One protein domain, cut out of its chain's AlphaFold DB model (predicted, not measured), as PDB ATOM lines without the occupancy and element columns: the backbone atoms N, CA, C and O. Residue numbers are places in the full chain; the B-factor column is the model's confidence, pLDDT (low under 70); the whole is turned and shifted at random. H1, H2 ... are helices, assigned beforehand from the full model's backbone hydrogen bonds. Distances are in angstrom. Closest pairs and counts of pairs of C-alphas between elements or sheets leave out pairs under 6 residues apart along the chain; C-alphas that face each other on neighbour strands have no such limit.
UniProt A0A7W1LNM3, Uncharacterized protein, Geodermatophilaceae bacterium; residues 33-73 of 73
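What this domain is: This is residues 33 to 73 of the 73 residues of an uncharacterized protein of Geodermatophilaceae bacterium (UniProt A0A7W1LNM3). Two helices of equal residue count, H1 and H2, sit at opposite ends of a long, drawn-out link, with no core between them. H1 is at one end, residues 46 to 59 cross the gap, and H2 sticks out at the other end. The printed part has 41 residues with two named helices, H1 then H2, and no named strand; the class is all helix. The whole is extended, with a radius of gyration of the C-alphas of 15.9 A and spans of 43 by 18 by 16 A.

Where its parts are: H1 is residues 34 to 45, from C-alpha 34 at (-2.355, -89.702, -105.674) to C-alpha 45 at (2.767, -105.114, -105.016), 16.3 A. Residues 46 to 59 hold no named element. H2 is residues 60 to 71, 17.0 A from first to last C-alpha, and ends with C-alpha 71 at (-25.183, -100.313, -128.503).

How they stand to each other: H1 and H2 are apart, with no C-alpha of the one within 8 A of the other. The 14 residues between them make a long link. Residues 59 to 65, of which 60 to 65 belong to H2, stand free, and so do residues 67 to 73, of which 67 to 71 belong to H2. In H1 and H2 every O i to N i+4 pair is within hydrogen-bond range.

The domain as a whole: The two C-alphas farthest apart, those of Leu 48 and Val 72, are 43.7 A apart. The first and last printed C-alphas, of Asp 33 and Gly 73, are 34.7 A apart; Gly 73 is the chain's last residue. The printed part has no cut. The mean pLDDT of the printed part is 81.1, with 94 for H1 and 72 for H2; residues 54, 56 to 57, 60, 69 and 71 to 73 are under 70.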
ATOM      1  N   ASP A  33      -5.696 -89.606-102.052       88.94
ATOM      2  CA  ASP A  33      -4.936 -88.772-102.974       88.94
ATOM      3  C   ASP A  33      -3.939 -89.614-103.799       88.94
ATOM      4  O   ASP A  33      -3.763 -90.818-103.591       88.94
ATOM      5  N   GLU A  34      -3.280 -88.996-104.779       90.94
ATOM      6  CA  GLU A  34      -2.355 -89.702-105.674       90.94
ATOM      7  C   GLU A  34      -1.190 -90.375-104.927       90.94
ATOM      8  O   GLU A  34      -0.743 -91.461-105.312       90.94
ATOM      9  N   VAL A  35      -0.701 -89.751-103.852       95.94
ATOM     10  CA  VAL A  35       0.423 -90.250-103.051       95.94
ATOM     11  C   VAL A  35      -0.032 -91.415-102.184       95.94
ATOM     12  O   VAL A  35       0.638 -92.450-102.130       95.94
ATOM     13  N   GLU A  36      -1.185 -91.286-101.540       93.25
ATOM     14  CA  GLU A  36      -1.795 -92.341-100.738       93.25
ATOM     15  C   GLU A  36      -2.135 -93.558-101.602       93.25
ATOM     16  O   GLU A  36      -1.779 -94.690-101.266       93.25
ATOM     17  N   GLN A  37      -2.729 -93.334-102.773       91.00
ATOM     18  CA  GLN A  37      -3.019 -94.372-103.756       91.00
ATOM     19  C   GLN A  37      -1.738 -95.103-104.195       91.00
ATOM     20  O   GLN A  37      -1.717 -96.335-104.280       91.00
ATOM     21  N   ALA A  38      -0.648 -94.368-104.437       93.12
ATOM     22  CA  ALA A  38       0.649 -94.951-104.772       93.12
ATOM     23  C   ALA A  38       1.228 -95.786-103.617       93.12
ATOM     24  O   ALA A  38       1.740 -96.884-103.851       93.12
ATOM     25  N   ALA A  39       1.107 -95.313-102.375       95.44
ATOM     26  CA  ALA A  39       1.552 -96.048-101.195       95.44
ATOM     27  C   ALA A  39       0.786 -97.369-101.028       95.44
ATOM     28  O   ALA A  39       1.397 -98.424-100.846       95.44
ATOM     29  N   VAL A  40      -0.542 -97.343-101.166       92.50
ATOM     30  CA  VAL A  40      -1.373 -98.552-101.084       92.50
ATOM     31  C   VAL A  40      -1.029 -99.528-102.217       92.50
ATOM     32  O   VAL A  40      -0.880-100.728-101.978       92.50
ATOM     33  N   ASN A  41      -0.797 -99.033-103.437       93.12
ATOM     34  CA  ASN A  41      -0.339 -99.863-104.553       93.12
ATOM     35  C   ASN A  41       1.019-100.533-104.273       93.12
ATOM     36  O   ASN A  41       1.196-101.708-104.599       93.12
ATOM     37  N   ALA A  42       1.965 -99.828-103.645       96.44
ATOM     38  CA  ALA A  42       3.263-100.394-103.275       96.44
ATOM     39  C   ALA A  42       3.128-101.519-102.234       96.44
ATOM     40  O   ALA A  42       3.763-102.567-102.370       96.44
ATOM     41  N   LEU A  43       2.255-101.343-101.236       95.88
ATOM     42  CA  LEU A  43       1.950-102.385-100.248       95.88
ATOM     43  C   LEU A  43       1.336-103.628-100.906       95.88
ATOM     44  O   LEU A  43       1.710-104.754-100.569       95.88
ATOM     45  N   ALA A  44       0.425-103.433-101.863       95.94
ATOM     46  CA  ALA A  44      -0.188-104.525-102.612       95.94
ATOM     47  C   ALA A  44       0.830-105.263-103.497       95.94
ATOM     48  O   ALA A  44       0.861-106.492-103.501       95.94
ATOM     49  N   ALA A  45       1.701-104.532-104.199       95.50
ATOM     50  CA  ALA A  45       2.767-105.114-105.016       95.50
ATOM     51  C   ALA A  45       3.765-105.932-104.174       95.50
ATOM     52  O   ALA A  45       4.267-106.955-104.633       95.50
ATOM     53  N   GLY A  46       4.010-105.510-102.930       97.06
ATOM     54  CA  GLY A  46       4.803-106.254-101.950       97.06
ATOM     55  C   GLY A  46       4.075-107.433-101.288       97.06
ATOM     56  O   GLY A  46       4.684-108.138-100.489       97.06
ATOM     57  N   GLY A  47       2.788-107.653-101.582       94.88
ATOM     58  CA  GLY A  47       1.986-108.741-101.011       94.88
ATOM     59  C   GLY A  47       1.549-108.527 -99.559       94.88
ATOM     60  O   GLY A  47       1.098-109.471 -98.914       94.88
ATOM     61  N   LEU A  48       1.670-107.304 -99.034       95.31
ATOM     62  CA  LEU A  48       1.309-106.976 -97.650       95.31
ATOM     63  C   LEU A  48      -0.197-106.751 -97.472       95.31
ATOM     64  O   LEU A  48      -0.715-106.894 -96.367       95.31
ATOM     65  N   ILE A  49      -0.899-106.413 -98.555       92.56
ATOM     66  CA  ILE A  49      -2.353-106.238 -98.598       92.56
ATOM     67  C   ILE A  49      -2.924-106.790 -99.915       92.56
ATOM     68  O   ILE A  49      -2.185-106.925-100.894       92.56
ATOM     69  N   PRO A  50      -4.235-107.083 -99.990       87.75
ATOM     70  CA  PRO A  50      -4.889-107.394-101.257       87.75
ATOM     71  C   PRO A  50      -4.800-106.225-102.258       87.75
ATOM     72  O   PRO A  50      -4.821-105.066-101.841       87.75
ATOM     73  N   PRO A  51      -4.770-106.498-103.578       86.44
ATOM     74  CA  PRO A  51      -4.779-105.446-104.590       86.44
ATOM     75  C   PRO A  51      -6.065-104.623-104.516       86.44
ATOM     76  O   PRO A  51      -7.155-105.171-104.320       86.44
ATOM     77  N   LEU A  52      -5.933-103.311-104.722       79.38
ATOM     78  CA  LEU A  52      -7.067-102.399-104.769       79.38
ATOM     79  C   LEU A  52      -7.993-102.758-105.935       79.38
ATOM     80  O   LEU A  52      -7.594-102.764-107.097       79.38
ATOM     81  N   ARG A  53      -9.255-103.046-105.610       74.62
ATOM     82  CA  ARG A  53     -10.334-103.300-106.574       74.62
ATOM     83  C   ARG A  53     -11.278-102.107-106.569       74.62
ATOM     84  O   ARG A  53     -12.407-102.211-106.099       74.62
ATOM     85  N   LEU A  54     -10.777-100.959-107.015       69.19
ATOM     86  CA  LEU A  54     -11.599 -99.760-107.139       69.19
ATOM     87  C   LEU A  54     -12.655-100.016-108.217       69.19
ATOM     88  O   LEU A  54     -12.335-100.144-109.397       69.19
ATOM     89  N   VAL A  55     -13.910-100.141-107.794       71.19
ATOM     90  CA  VAL A  55     -15.057-100.173-108.700       71.19
ATOM     91  C   VAL A  55     -15.608 -98.752-108.729       71.19
ATOM     92  O   VAL A  55     -16.023 -98.266-107.674       71.19
ATOM     93  N   PRO A  56     -15.595 -98.066-109.885       66.81
ATOM     94  CA  PRO A  56     -16.209 -96.753-110.000       66.81
ATOM     95  C   PRO A  56     -17.662 -96.831-109.536       66.81
ATOM     96  O   PRO A  56     -18.433 -97.650-110.046       66.81
ATOM     97  N   ILE A  57     -18.041 -95.986-108.577       66.44
ATOM     98  CA  ILE A  57     -19.448 -95.822-108.217       66.44
ATOM     99  C   ILE A  57     -20.071 -94.956-109.308       66.44
ATOM    100  O   ILE A  57     -20.098 -93.734-109.216       66.44
ATOM    101  N   VAL A  58     -20.526 -95.606-110.374       73.56
ATOM    102  CA  VAL A  58     -21.398 -94.978-111.364       73.56
ATOM    103  C   VAL A  58     -22.817 -94.984-110.820       73.56
ATOM    104  O   VAL A  58     -23.287 -95.980-110.262       73.56
ATOM    105  N   THR A  59     -23.524 -93.869-110.962       75.31
ATOM    106  CA  THR A  59     -24.955 -93.864-110.673       75.31
ATOM    107  C   THR A  59     -25.677 -94.749-111.689       75.31
ATOM    108  O   THR A  59     -25.235 -94.924-112.825       75.31
ATOM    109  N   GLN A  60     -26.824 -95.308-111.302       65.25
ATOM    110  CA  GLN A  60     -27.604 -96.180-112.189       65.25
ATOM    111  C   GLN A  60     -27.985 -95.491-113.508       65.25
ATOM    112  O   GLN A  60     -28.056 -96.142-114.543       65.25
ATOM    113  N   ARG A  61     -28.179 -94.168-113.488       74.69
ATOM    114  CA  ARG A  61     -28.451 -93.377-114.691       74.69
ATOM    115  C   ARG A  61     -27.240 -93.324-115.626       74.69
ATOM    116  O   ARG A  61     -27.394 -93.584-116.811       74.69
ATOM    117  N   GLU A  62     -26.050 -93.070-115.087       77.50
ATOM    118  CA  GLU A  62     -24.805 -93.038-115.868       77.50
ATOM    119  C   GLU A  62     -24.448 -94.416-116.441       77.50
ATOM    120  O   GLU A  62     -23.958 -94.508-117.566       77.50
ATOM    121  N   ALA A  63     -24.722 -95.494-115.699       72.81
ATOM    122  CA  ALA A  63     -24.518 -96.863-116.172       72.81
ATOM    123  C   ALA A  63     -25.417 -97.191-117.378       72.81
ATOM    124  O   ALA A  63     -24.910 -97.623-118.412       72.81
ATOM    125  N   VAL A  64     -26.721 -96.898-117.277       77.94
ATOM    126  CA  VAL A  64     -27.700 -97.130-118.355       77.94
ATOM    127  C   VAL A  64     -27.386 -96.280-119.593       77.94
ATOM    128  O   VAL A  64     -27.478 -96.761-120.721       77.94
ATOM    129  N   GLU A  65     -26.969 -95.026-119.409       78.56
ATOM    130  CA  GLU A  65     -26.553 -94.143-120.507       78.56
ATOM    131  C   GLU A  65     -25.268 -94.634-121.196       78.56
ATOM    132  O   GLU A  65     -25.158 -94.576-122.423       78.56
ATOM    133  N   ALA A  66     -24.299 -95.149-120.431       73.06
ATOM    134  CA  ALA A  66     -23.066 -95.717-120.970       73.06
ATOM    135  C   ALA A  66     -23.303 -97.037-121.724       73.06
ATOM    136  O   ALA A  66     -22.639 -97.282-122.731       73.06
ATOM    137  N   GLU A  67     -24.242 -97.869-121.269       73.31
ATOM    138  CA  GLU A  67     -24.667 -99.091-121.964       73.31
ATOM    139  C   GLU A  67     -25.408 -98.765-123.264       73.31
ATOM    140  O   GLU A  67     -25.002 -99.240-124.323       73.31
ATOM    141  N   GLY A  68     -26.389 -97.858-123.230       71.25
ATOM    142  CA  GLY A  68     -27.092 -97.413-124.438       71.25
ATOM    143  C   GLY A  68     -26.162 -96.751-125.462       71.25
ATOM    144  O   GLY A  68     -26.335 -96.912-126.666       71.25
ATOM    145  N   LYS A  69     -25.107 -96.058-125.013       69.94
ATOM    146  CA  LYS A  69     -24.083 -95.487-125.903       69.94
ATOM    147  C   LYS A  69     -23.147 -96.536-126.518       69.94
ATOM    148  O   LYS A  69     -22.554 -96.260-127.557       69.94
ATOM    149  N   ARG A  70     -23.011 -97.721-125.909       71.12
ATOM    150  CA  ARG A  70     -22.240 -98.850-126.463       71.12
ATOM    151  C   ARG A  70     -23.006 -99.614-127.545       71.12
ATOM    152  O   ARG A  70     -22.359-100.192-128.406       71.12
ATOM    153  N   GLU A  71     -24.338 -99.605-127.521       59.66
ATOM    154  CA  GLU A  71     -25.183-100.313-128.503       59.66
ATOM    155  C   GLU A  71     -25.410 -99.533-129.810       59.66
ATOM    156  O   GLU A  71     -25.797-100.113-130.821       59.66
ATOM    157  N   VAL A  72     -25.165 -98.219-129.803       61.34
ATOM    158  CA  VAL A  72     -25.350 -97.324-130.965       61.34
ATOM    159  C   VAL A  72     -24.033 -97.112-131.747       61.34
ATOM    160  O   VAL A  72     -23.981 -96.290-132.662       61.34
ATOM    161  N   GLY A  73     -22.963 -97.833-131.388       48.72
ATOM    162  CA  GLY A  73     -21.630 -97.762-132.008       48.72
ATOM    163  C   GLY A  73     -21.348 -98.879-133.003       48.72
ATOM    164  O   GLY A  73     -21.703-100.037-132.697       48.72
TER     165      GLY A  73